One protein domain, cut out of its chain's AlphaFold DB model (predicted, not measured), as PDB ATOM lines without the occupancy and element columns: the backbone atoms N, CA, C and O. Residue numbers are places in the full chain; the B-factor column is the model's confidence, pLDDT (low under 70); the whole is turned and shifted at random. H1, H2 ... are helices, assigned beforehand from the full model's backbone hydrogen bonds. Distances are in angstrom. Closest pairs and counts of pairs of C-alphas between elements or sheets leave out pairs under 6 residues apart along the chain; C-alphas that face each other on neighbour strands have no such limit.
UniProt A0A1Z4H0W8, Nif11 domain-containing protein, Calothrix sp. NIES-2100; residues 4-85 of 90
ATOM      1  N   GLU A   4      -8.488   3.778 -35.251       82.19
ATOM      2  CA  GLU A   4      -8.535   4.282 -36.631       82.19
ATOM      3  C   GLU A   4      -8.510   3.161 -37.680       82.19
ATOM      4  O   GLU A   4      -9.110   3.319 -38.739       82.19
ATOM      5  N   ALA A   5      -7.843   2.032 -37.417       85.25
ATOM      6  CA  ALA A   5      -7.844   0.893 -38.337       85.25
ATOM      7  C   ALA A   5      -9.218   0.210 -38.356       85.25
ATOM      8  O   ALA A   5      -9.743  -0.087 -39.426       85.25
ATOM      9  N   ILE A   6      -9.830   0.048 -37.180       81.75
ATOM     10  CA  ILE A   6     -11.179  -0.503 -37.026       81.75
ATOM     11  C   ILE A   6     -12.215   0.415 -37.694       81.75
ATOM     12  O   ILE A   6     -13.029  -0.047 -38.490       81.75
ATOM     13  N   GLU A   7     -12.153   1.727 -37.449       83.19
ATOM     14  CA  GLU A   7     -13.046   2.705 -38.084       83.19
ATOM     15  C   GLU A   7     -12.890   2.726 -39.604       83.19
ATOM     16  O   GLU A   7     -13.896   2.730 -40.312       83.19
ATOM     17  N   GLN A   8     -11.659   2.684 -40.118       85.62
ATOM     18  CA  GLN A   8     -11.431   2.618 -41.560       85.62
ATOM     19  C   GLN A   8     -11.924   1.306 -42.168       85.62
ATOM     20  O   GLN A   8     -12.484   1.341 -43.260       85.62
ATOM     21  N   MET A   9     -11.777   0.174 -41.473       85.50
ATOM     22  CA  MET A   9     -12.331  -1.105 -41.917       85.50
ATOM     23  C   MET A   9     -13.858  -1.034 -42.004       85.50
ATOM     24  O   MET A   9     -14.432  -1.391 -43.029       85.50
ATOM     25  N   PHE A  10     -14.523  -0.531 -40.962       78.94
ATOM     26  CA  PHE A  10     -15.979  -0.386 -40.934       78.94
ATOM     27  C   PHE A  10     -16.486   0.621 -41.976       78.94
ATOM     28  O   PHE A  10     -17.498   0.387 -42.635       78.94
ATOM     29  N   GLN A  11     -15.761   1.720 -42.180       83.81
ATOM     30  CA  GLN A  11     -16.077   2.706 -43.210       83.81
ATOM     31  C   GLN A  11     -15.888   2.133 -44.619       83.81
ATOM     32  O   GLN A  11     -16.740   2.345 -45.482       83.81
ATOM     33  N   ALA A  12     -14.814   1.373 -44.843       85.75
ATOM     34  CA  ALA A  12     -14.582   0.667 -46.094       85.75
ATOM     35  C   ALA A  12     -15.683  -0.367 -46.339       85.75
ATOM     36  O   ALA A  12     -16.271  -0.358 -47.415       85.75
ATOM     37  N   ALA A  13     -16.049  -1.164 -45.332       83.25
ATOM     38  CA  ALA A  13     -17.140  -2.133 -45.401       83.25
ATOM     39  C   ALA A  13     -18.498  -1.475 -45.706       83.25
ATOM     40  O   ALA A  13     -19.283  -2.023 -46.469       83.25
ATOM     41  N   SER A  14     -18.756  -0.254 -45.223       79.06
ATOM     42  CA  SER A  14     -19.969   0.496 -45.590       79.06
ATOM     43  C   SER A  14     -20.031   0.871 -47.079       79.06
ATOM     44  O   SER A  14     -21.110   1.190 -47.580       79.06
ATOM     45  N   THR A  15     -18.895   0.893 -47.778       81.38
ATOM     46  CA  THR A  15     -18.822   1.168 -49.223       81.38
ATOM     47  C   THR A  15     -18.502  -0.069 -50.065       81.38
ATOM     48  O   THR A  15     -18.772  -0.075 -51.265       81.38
ATOM     49  N   ASP A  16     -17.960  -1.117 -49.443       82.81
ATOM     50  CA  ASP A  16     -17.493  -2.347 -50.066       82.81
ATOM     51  C   ASP A  16     -18.281  -3.544 -49.519       82.81
ATOM     52  O   ASP A  16     -18.001  -4.100 -48.456       82.81
ATOM     53  N   LEU A  17     -19.276  -3.960 -50.302       83.38
ATOM     54  CA  LEU A  17     -20.166  -5.082 -50.005       83.38
ATOM     55  C   LEU A  17     -19.441  -6.430 -49.874       83.38
ATOM     56  O   LEU A  17     -19.982  -7.348 -49.256       83.38
ATOM     57  N   ALA A  18     -18.262  -6.591 -50.483       86.00
ATOM     58  CA  ALA A  18     -17.489  -7.824 -50.369       86.00
ATOM     59  C   ALA A  18     -16.767  -7.874 -49.021       86.00
ATOM     60  O   ALA A  18     -16.803  -8.904 -48.349       86.00
ATOM     61  N   LEU A  19     -16.172  -6.757 -48.598       83.94
ATOM     62  CA  LEU A  19     -15.594  -6.627 -47.261       83.94
ATOM     63  C   LEU A  19     -16.675  -6.748 -46.179       83.94
ATOM     64  O   LEU A  19     -16.498  -7.490 -45.217       83.94
ATOM     65  N   GLN A  20     -17.825  -6.100 -46.381       82.44
ATOM     66  CA  GLN A  20     -18.972  -6.201 -45.483       82.44
ATOM     67  C   GLN A  20     -19.394  -7.659 -45.268       82.44
ATOM     68  O   GLN A  20     -19.459  -8.125 -44.135       82.44
ATOM     69  N   GLN A  21     -19.612  -8.406 -46.355       82.50
ATOM     70  CA  GLN A  21     -20.010  -9.809 -46.271       82.50
ATOM     71  C   GLN A  21     -18.933 -10.691 -45.644       82.50
ATOM     72  O   GLN A  21     -19.283 -11.631 -44.938       82.50
ATOM     73  N   GLN A  22     -17.647 -10.416 -45.875       83.31
ATOM     74  CA  GLN A  22     -16.565 -11.161 -45.228       83.31
ATOM     75  C   GLN A  22     -16.579 -10.957 -43.714       83.31
ATOM     76  O   GLN A  22     -16.537 -11.938 -42.981       83.31
ATOM     77  N   ILE A  23     -16.728  -9.714 -43.252       80.31
ATOM     78  CA  ILE A  23     -16.825  -9.397 -41.821       80.31
ATOM     79  C   ILE A  23     -18.113  -9.983 -41.211       80.31
ATOM     80  O   ILE A  23     -18.092 -10.485 -40.095       80.31
ATOM     81  N   GLU A  24     -19.233 -10.010 -41.941       76.56
ATOM     82  CA  GLU A  24     -20.475 -10.649 -41.460       76.56
ATOM     83  C   GLU A  24     -20.437 -12.176 -41.457       76.56
ATOM     84  O   GLU A  24     -21.220 -12.816 -40.748       76.56
ATOM     85  N   SER A  25     -19.606 -12.765 -42.313       78.31
ATOM     86  CA  SER A  25     -19.495 -14.217 -42.454       78.31
ATOM     87  C   SER A  25     -18.532 -14.828 -41.446       78.31
ATOM     88  O   SER A  25     -18.492 -16.049 -41.340       78.31
ATOM     89  N   VAL A  26     -17.747 -14.012 -40.738       80.94
ATOM     90  CA  VAL A  26     -16.840 -14.504 -39.705       80.94
ATOM     91  C   VAL A  26     -17.530 -14.588 -38.348       80.94
ATOM     92  O   VAL A  26     -18.182 -13.648 -37.890       80.94
ATOM     93  N   ASP A  27     -17.335 -15.723 -37.685       70.38
ATOM     94  CA  ASP A  27     -17.858 -16.005 -36.355       70.38
ATOM     95  C   ASP A  27     -16.797 -15.676 -35.296       70.38
ATOM     96  O   ASP A  27     -16.055 -16.536 -34.826       70.38
ATOM     97  N   GLY A  28     -16.720 -14.401 -34.913       71.00
ATOM     98  CA  GLY A  28     -15.914 -13.948 -33.778       71.00
ATOM     99  C   GLY A  28     -14.866 -12.890 -34.099       71.00
ATOM    100  O   GLY A  28     -14.487 -12.657 -35.248       71.00
ATOM    101  N   TYR A  29     -14.376 -12.244 -33.038       78.44
ATOM    102  CA  TYR A  29     -13.396 -11.159 -33.127       78.44
ATOM    103  C   TYR A  29     -12.068 -11.625 -33.734       78.44
ATOM    104  O   TYR A  29     -11.510 -10.916 -34.568       78.44
ATOM    105  N   ALA A  30     -11.609 -12.836 -33.403       80.44
ATOM    106  CA  ALA A  30     -10.390 -13.427 -33.954       80.44
ATOM    107  C   ALA A  30     -10.384 -13.485 -35.487       80.44
ATOM    108  O   ALA A  30      -9.362 -13.220 -36.118       80.44
ATOM    109  N   ASP A  31     -11.509 -13.849 -36.099       83.88
ATOM    110  CA  ASP A  31     -11.609 -13.951 -37.552       83.88
ATOM    111  C   ASP A  31     -11.852 -12.582 -38.201       83.88
ATOM    112  O   ASP A  31     -11.282 -12.308 -39.255       83.88
ATOM    113  N   ALA A  32     -12.567 -11.671 -37.533       81.25
ATOM    114  CA  ALA A  32     -12.684 -10.278 -37.978       81.25
ATOM    115  C   ALA A  32     -11.329  -9.552 -38.000       81.25
ATOM    116  O   ALA A  32     -11.041  -8.821 -38.944       81.25
ATOM    117  N   VAL A  33     -10.464  -9.807 -37.013       86.38
ATOM    118  CA  VAL A  33      -9.079  -9.308 -36.982       86.38
ATOM    119  C   VAL A  33      -8.271  -9.835 -38.166       86.38
ATOM    120  O   VAL A  33      -7.533  -9.078 -38.792       86.38
ATOM    121  N   LYS A  34      -8.423 -11.117 -38.523       87.12
ATOM    122  CA  LYS A  34      -7.735 -11.692 -39.691       87.12
ATOM    123  C   LYS A  34      -8.210 -11.060 -40.994       87.12
ATOM    124  O   LYS A  34      -7.375 -10.747 -41.835       87.12
ATOM    125  N   VAL A  35      -9.520 -10.857 -41.152       86.56
ATOM    126  CA  VAL A  35     -10.091 -10.171 -42.322       86.56
ATOM    127  C   VAL A  35      -9.576  -8.734 -42.394       86.56
ATOM    128  O   VAL A  35      -9.119  -8.301 -43.448       86.56
ATOM    129  N   GLY A  36      -9.574  -8.016 -41.270       86.19
ATOM    130  CA  GLY A  36      -8.976  -6.688 -41.174       86.19
ATOM    131  C   GLY A  36      -7.524  -6.686 -41.649       86.19
ATOM    132  O   GLY A  36      -7.180  -5.933 -42.559       86.19
ATOM    133  N   ALA A  37      -6.701  -7.581 -41.101       88.12
ATOM    134  CA  ALA A  37      -5.283  -7.677 -41.426       88.12
ATOM    135  C   ALA A  37      -5.033  -8.014 -42.908       88.12
ATOM    136  O   ALA A  37      -4.130  -7.437 -43.512       88.12
ATOM    137  N   ASP A  38      -5.850  -8.885 -43.513       86.69
ATOM    138  CA  ASP A  38      -5.769  -9.231 -44.942       86.69
ATOM    139  C   ASP A  38      -6.033  -8.014 -45.848       86.69
ATOM    140  O   ASP A  38      -5.397  -7.833 -46.887       86.69
ATOM    141  N   HIS A  39      -6.901  -7.109 -45.391       84.69
ATOM    142  CA  HIS A  39      -7.219  -5.847 -46.054       84.69
ATOM    143  C   HIS A  39      -6.294  -4.675 -45.657       84.69
ATOM    144  O   HIS A  39      -6.484  -3.554 -46.131       84.69
ATOM    145  N   GLY A  40      -5.267  -4.921 -44.831       86.88
ATOM    146  CA  GLY A  40      -4.294  -3.914 -44.390       86.88
ATOM    147  C   GLY A  40      -4.707  -3.111 -43.151       86.88
ATOM    148  O   GLY A  40      -4.083  -2.093 -42.849       86.88
ATOM    149  N   TYR A  41      -5.737  -3.554 -42.431       87.50
ATOM    150  CA  TYR A  41      -6.180  -2.995 -41.154       87.50
ATOM    151  C   TYR A  41      -5.653  -3.845 -39.996       87.50
ATOM    152  O   TYR A  41      -6.177  -4.914 -39.700       87.50
ATOM    153  N   GLU A  42      -4.619  -3.369 -39.308       86.56
ATOM    154  CA  GLU A  42      -4.062  -4.064 -38.145       86.56
ATOM    155  C   GLU A  42      -4.732  -3.578 -36.853       86.56
ATOM    156  O   GLU A  42      -4.590  -2.421 -36.457       86.56
ATOM    157  N   PHE A  43      -5.467  -4.471 -36.193       86.31
ATOM    158  CA  PHE A  43      -6.039  -4.267 -34.861       86.31
ATOM    159  C   PHE A  43      -6.141  -5.605 -34.125       86.31
ATOM    160  O   PHE A  43      -6.061  -6.667 -34.739       86.31
ATOM    161  N   THR A  44      -6.292  -5.565 -32.806       87.25
ATOM    162  CA  THR A  44      -6.437  -6.768 -31.971       87.25
ATOM    163  C   THR A  44      -7.897  -7.075 -31.635       87.25
ATOM    164  O   THR A  44      -8.781  -6.234 -31.799       87.25
ATOM    165  N   GLU A  45      -8.163  -8.287 -31.142       84.00
ATOM    166  CA  GLU A  45      -9.507  -8.694 -30.705       84.00
ATOM    167  C   GLU A  45     -10.022  -7.799 -29.574       84.00
ATOM    168  O   GLU A  45     -11.170  -7.362 -29.608       84.00
ATOM    169  N   GLU A  46      -9.147  -7.479 -28.617       82.19
ATOM    170  CA  GLU A  46      -9.433  -6.585 -27.493       82.19
ATOM    171  C   GLU A  46      -9.818  -5.188 -27.986       82.19
ATOM    172  O   GLU A  46     -10.802  -4.620 -27.525       82.19
ATOM    173  N   GLU A  47      -9.115  -4.661 -28.989       83.62
ATOM    174  CA  GLU A  47      -9.424  -3.347 -29.559       83.62
ATOM    175  C   GLU A  47     -10.733  -3.348 -30.351       83.62
ATOM    176  O   GLU A  47     -11.475  -2.366 -30.303       83.62
ATOM    177  N   ALA A  48     -11.047  -4.439 -31.056       80.19
ATOM    178  CA  ALA A  48     -12.341  -4.603 -31.712       80.19
ATOM    179  C   ALA A  48     -13.474  -4.649 -30.680       80.19
ATOM    180  O   ALA A  48     -14.489  -3.980 -30.855       80.19
ATOM    181  N   GLN A  49     -13.290  -5.384 -29.583       76.38
ATOM    182  CA  GLN A  49     -14.254  -5.422 -28.487       76.38
ATOM    183  C   GLN A  49     -14.413  -4.053 -27.827       76.38
ATOM    184  O   GLN A  49     -15.538  -3.575 -27.724       76.38
ATOM    185  N   GLU A  50     -13.322  -3.385 -27.439       79.81
ATOM    186  CA  GLU A  50     -13.368  -2.034 -26.867       79.81
ATOM    187  C   GLU A  50     -14.062  -1.049 -27.807       79.81
ATOM    188  O   GLU A  50     -14.891  -0.262 -27.360       79.81
ATOM    189  N   PHE A  51     -13.795  -1.119 -29.114       79.44
ATOM    190  CA  PHE A  51     -14.452  -0.264 -30.097       79.44
ATOM    191  C   PHE A  51     -15.970  -0.460 -30.121       79.44
ATOM    192  O   PHE A  51     -16.731   0.505 -30.194       79.44
ATOM    193  N   LEU A  52     -16.420  -1.710 -30.044       75.00
ATOM    194  CA  LEU A  52     -17.839  -2.046 -30.041       75.00
ATOM    195  C   LEU A  52     -18.506  -1.693 -28.710       75.00
ATOM    196  O   LEU A  52     -19.640  -1.227 -28.728       75.00
ATOM    197  N   VAL A  53     -17.811  -1.863 -27.583       76.19
ATOM    198  CA  VAL A  53     -18.279  -1.431 -26.255       76.19
ATOM    199  C   VAL A  53     -18.412   0.089 -26.206       76.19
ATOM    200  O   VAL A  53     -19.439   0.603 -25.775       76.19
ATOM    201  N   GLU A  54     -17.417   0.826 -26.702       72.88
ATOM    202  CA  GLU A  54     -17.429   2.294 -26.730       72.88
ATOM    203  C   GLU A  54     -18.550   2.840 -27.629       72.88
ATOM    204  O   GLU A  54     -19.147   3.878 -27.342       72.88
ATOM    205  N   ARG A  55     -18.881   2.111 -28.702       70.19
ATOM    206  CA  ARG A  55     -20.031   2.390 -29.576       70.19
ATOM    207  C   ARG A  55     -21.362   1.862 -29.022       70.19
ATOM    208  O   ARG A  55     -22.394   2.111 -29.639       70.19
ATOM    209  N   GLY A  56     -21.342   1.146 -27.897       66.12
ATOM    210  CA  GLY A  56     -22.502   0.525 -27.257       66.12
ATOM    211  C   GLY A  56     -23.132  -0.630 -28.047       66.12
ATOM    212  O   GLY A  56     -24.276  -0.988 -27.801       66.12
ATOM    213  N   ILE A  57     -22.412  -1.210 -29.008       67.44
ATOM    214  CA  ILE A  57     -22.896  -2.320 -29.844       67.44
ATOM    215  C   ILE A  57     -22.931  -3.625 -29.053       67.44
ATOM    216  O   ILE A  57     -23.831  -4.445 -29.234       67.44
ATOM    217  N   ILE A  58     -21.943  -3.824 -28.179       61.78
ATOM    218  CA  ILE A  58     -21.859  -4.985 -27.294       61.78
ATOM    219  C   ILE A  58     -21.807  -4.536 -25.840       61.78
ATOM    220  O   ILE A  58     -21.316  -3.453 -25.523       61.78
ATOM    221  N   GLU A  59     -22.309  -5.397 -24.956       61.78
ATOM    222  CA  GLU A  59     -22.183  -5.219 -23.515       61.78
ATOM    223  C   GLU A  59     -20.694  -5.195 -23.158       61.78
ATOM    224  O   GLU A  59     -19.953  -6.122 -23.498       61.78
ATOM    225  N   GLY A  60     -20.252  -4.147 -22.460       57.53
ATOM    226  CA  GLY A  60     -18.959  -4.184 -21.782       57.53
ATOM    227  C   GLY A  60     -18.905  -5.336 -20.770       57.53
ATOM    228  O   GLY A  60     -19.936  -5.937 -20.454       57.53
ATOM    229  N   PRO A  61     -17.731  -5.634 -20.186       49.06
ATOM    230  CA  PRO A  61     -17.592  -6.674 -19.157       49.06
ATOM    231  C   PRO A  61     -18.518  -6.478 -17.936       49.06
ATOM    232  O   PRO A  61     -18.675  -7.399 -17.139       49.06
ATOM    233  N   GLU A  62     -19.148  -5.306 -17.807       49.06
ATOM    234  CA  GLU A  62     -20.081  -4.931 -16.741       49.06
ATOM    235  C   GLU A  62     -21.575  -5.007 -17.138       49.06
ATOM    236  O   GLU A  62     -22.433  -4.756 -16.298       49.06
ATOM    237  N   GLY A  63     -21.924  -5.424 -18.365       46.19
ATOM    238  CA  GLY A  63     -23.311  -5.771 -18.730       46.19
ATOM    239  C   GLY A  63     -24.278  -4.600 -18.957       46.19
ATOM    240  O   GLY A  63     -25.488  -4.808 -18.983       46.19
ATOM    241  N   GLU A  64     -23.789  -3.368 -19.115       43.25
ATOM    242  CA  GLU A  64     -24.647  -2.195 -19.331       43.25
ATOM    243  C   GLU A  64     -24.608  -1.747 -20.801       43.25
ATOM    244  O   GLU A  64     -23.653  -1.114 -21.250       43.25
ATOM    245  N   LEU A  65     -25.659  -2.063 -21.569       53.16
ATOM    246  CA  LEU A  65     -25.957  -1.369 -22.829       53.16
ATOM    247  C   LEU A  65     -26.753  -0.101 -22.513       53.16
ATOM    248  O   LEU A  65     -27.756  -0.166 -21.804       53.16
ATOM    249  N   SER A  66     -26.372   1.042 -23.085       47.94
ATOM    250  CA  SER A  66     -27.294   2.179 -23.170       47.94
ATOM    251  C   SER A  66     -28.315   1.921 -24.275       47.94
ATOM    252  O   SER A  66     -27.940   1.592 -25.398       47.94
ATOM    253  N   GLU A  67     -29.602   2.092 -23.960       45.28
ATOM    254  CA  GLU A  67     -30.744   1.838 -24.857       45.28
ATOM    255  C   GLU A  67     -30.629   2.567 -26.214       45.28
ATOM    256  O   GLU A  67     -31.164   2.104 -27.215       45.28
ATOM    257  N   GLU A  68     -29.864   3.660 -26.284       45.97
ATOM    258  CA  GLU A  68     -29.603   4.442 -27.502       45.97
ATOM    259  C   GLU A  68     -28.632   3.771 -28.493       45.97
ATOM    260  O   GLU A  68     -28.665   4.062 -29.691       45.97
ATOM    261  N   ALA A  69     -27.784   2.846 -28.037       49.09
ATOM    262  CA  ALA A  69     -26.834   2.153 -28.905       49.09
ATOM    263  C   ALA A  69     -27.489   1.053 -29.766       49.09
ATOM    264  O   ALA A  69     -26.945   0.680 -30.807       49.09
ATOM    265  N   LEU A  70     -28.698   0.619 -29.384       49.28
ATOM    266  CA  LEU A  70     -29.533  -0.327 -30.133       49.28
ATOM    267  C   LEU A  70     -30.109   0.265 -31.432       49.28
ATOM    268  O   LEU A  70     -30.420  -0.481 -32.355       49.28
ATOM    269  N   GLU A  71     -30.255   1.590 -31.539       49.84
ATOM    270  CA  GLU A  71     -30.872   2.224 -32.719       49.84
ATOM    271  C   GLU A  71     -29.865   2.932 -33.642       49.84
ATOM    272  O   GLU A  71     -30.146   3.153 -34.823       49.84
ATOM    273  N   ALA A  72     -28.689   3.311 -33.135       47.34
ATOM    274  CA  ALA A  72     -27.870   4.346 -33.769       47.34
ATOM    275  C   ALA A  72     -26.779   3.846 -34.727       47.34
ATOM    276  O   ALA A  72     -26.222   4.650 -35.484       47.34
ATOM    277  N   VAL A  73     -26.462   2.549 -34.763       47.78
ATOM    278  CA  VAL A  73     -25.425   2.048 -35.678       47.78
ATOM    279  C   VAL A  73     -26.029   1.700 -37.035       47.78
ATOM    280  O   VAL A  73     -26.236   0.543 -37.390       47.78
ATOM    281  N   ALA A  74     -26.347   2.770 -37.769       45.38
ATOM    282  CA  ALA A  74     -26.436   2.857 -39.224       45.38
ATOM    283  C   ALA A  74     -26.748   1.527 -39.945       45.38
ATOM    284  O   ALA A  74     -25.879   0.911 -40.557       45.38
ATOM    285  N   GLY A  75     -28.015   1.107 -39.918       48.59
ATOM    286  CA  GLY A  75     -28.545   0.164 -40.909       48.59
ATOM    287  C   GLY A  75     -28.553  -1.321 -40.540       48.59
ATOM    288  O   GLY A  75     -28.547  -2.147 -41.447       48.59
ATOM    289  N   GLY A  76     -28.584  -1.691 -39.253       56.78
ATOM    290  CA  GLY A  76     -28.851  -3.076 -38.815       56.78
ATOM    291  C   GLY A  76     -27.728  -4.088 -39.087       56.78
ATOM    292  O   GLY A  76     -27.837  -5.253 -38.715       56.78
ATOM    293  N   TRP A  77     -26.634  -3.641 -39.702       61.75
ATOM    294  CA  TRP A  77     -25.483  -4.461 -40.058       61.75
ATOM    295  C   TRP A  77     -24.711  -4.970 -38.832       61.75
ATOM    296  O   TRP A  77     -24.468  -6.167 -38.687       61.75
ATOM    297  N   PHE A  78     -24.383  -4.069 -37.905       62.59
ATOM    298  CA  PHE A  78     -23.684  -4.424 -36.669       62.59
ATOM    299  C   PHE A  78     -24.542  -5.268 -35.723       62.59
ATOM    300  O   PHE A  78     -24.010  -6.116 -35.010       62.59
ATOM    301  N   ASP A  79     -25.859  -5.070 -35.754       62.75
ATOM    302  CA  ASP A  79     -26.819  -5.845 -34.965       62.75
ATOM    303  C   ASP A  79     -26.843  -7.314 -35.427       62.75
ATOM    304  O   ASP A  79     -26.683  -8.235 -34.624       62.75
ATOM    305  N   ASN A  80     -26.903  -7.538 -36.749       63.56
ATOM    306  CA  ASN A  80     -26.834  -8.870 -37.359       63.56
ATOM    307  C   ASN A  80     -25.516  -9.593 -37.035       63.56
ATOM    308  O   ASN A  80     -25.514 -10.777 -36.686       63.56
ATOM    309  N   TRP A  81     -24.393  -8.876 -37.113       65.56
ATOM    310  CA  TRP A  81     -23.085  -9.436 -36.791       65.56
ATOM    311  C   TRP A  81     -22.949  -9.775 -35.299       65.56
ATOM    312  O   TRP A  81     -22.535 -10.883 -34.971       65.56
ATOM    313  N   ASN A  82     -23.386  -8.899 -34.388       62.66
ATOM    314  CA  ASN A  82     -23.348  -9.161 -32.944       62.66
ATOM    315  C   ASN A  82     -24.201 -10.379 -32.549       62.66
ATOM    316  O   ASN A  82     -23.751 -11.246 -31.798       62.66
ATOM    317  N   VAL A  83     -25.414 -10.503 -33.101       62.59
ATOM    318  CA  VAL A  83     -26.275 -11.675 -32.872       62.59
ATOM    319  C   VAL A  83     -25.583 -12.959 -33.331       62.59
ATOM    320  O   VAL A  83     -25.617 -13.961 -32.613       62.59
ATOM    321  N   ARG A  84     -24.915 -12.940 -34.488       61.97
ATOM    322  CA  ARG A  84     -24.213 -14.112 -35.018       61.97
ATOM    323  C   ARG A  84     -22.961 -14.452 -34.206       61.97
ATOM    324  O   ARG A  84     -22.810 -15.595 -33.810       61.97
ATOM    325  N   VAL A  85     -22.131 -13.479 -33.842       61.75
ATOM    326  CA  VAL A  85     -20.943 -13.720 -33.003       61.75
ATOM    327  C   VAL A  85     -21.322 -14.237 -31.608       61.75
ATOM    328  O   VAL A  85     -20.638 -15.099 -31.056       61.75
TER     329      VAL A  85
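What this domain is: This is residues 4 to 85 of the 90 residues of the protein "Nif11 domain-containing protein" of Calothrix sp. NIES-2100 (UniProt A0A1Z4H0W8). Short helices turn from one to the next at one end: H1 makes a corner with H2, H2 and H3 form a helical hairpin, and H4 turns off H3. From H4 a long link without named elements, residues 55 to 68, loops out at the opposite end, and H5 and H6 fold back until H6 comes near H2. The printed part has 82 residues with six named helices, H1 to H6 in order, and no named strand; the class is all helix. It is compact, with a radius of gyration of the C-alphas of 12.0 A and spans of 33 by 24 by 22 A.

Where its parts are: H1 is residues 4 to 15, 16.6 A long, from C-alpha 4 at (-8.535, 4.282, -36.631). H2 is residues 17 to 25, 11.9 A; H3 is 29 to 38, 14.2 A; H4 is 45 to 54, 14.1 A; H5 is 69 to 72, 5.4 A. H6 is residues 77 to 85, 12.5 A, ending at C-alpha 85 at (-20.943, -13.720, -33.003).

How they stand to each other: H1, with residues 10 to 14 alone, and H2 touch only at the corner, C-alphas of Ala 13 and Gln 20 closest at 4.5 A. The hairpin H2 and H3 only just touch, with 3 pairs of C-alphas within 8 A, Ile 23 and Ala 32 closest at 5.7 A, at a shallow tilt of 30 degrees, opposite ways. H3 and H4 touch, closest C-alphas Tyr 29 and Glu 45 at 5.2 A. H6 and H2 are close but not clearly touching, closest C-alphas Trp 81 and Glu 24 at 5.5 A. H4 and H6 are apart. In H1, H2, H3, H4 and H6 every O i to N i+4 pair is within hydrogen-bond range; H5 is too short for such a pair.

The domain as a whole: The C-alphas farthest apart, those of Asp 38 and Glu 67, are 33.9 A from each other. The printed part has no cut, and the link from H4 to H5 is long. The mean pLDDT of the printed part is 72.1; residues 56 to 85 are under 70.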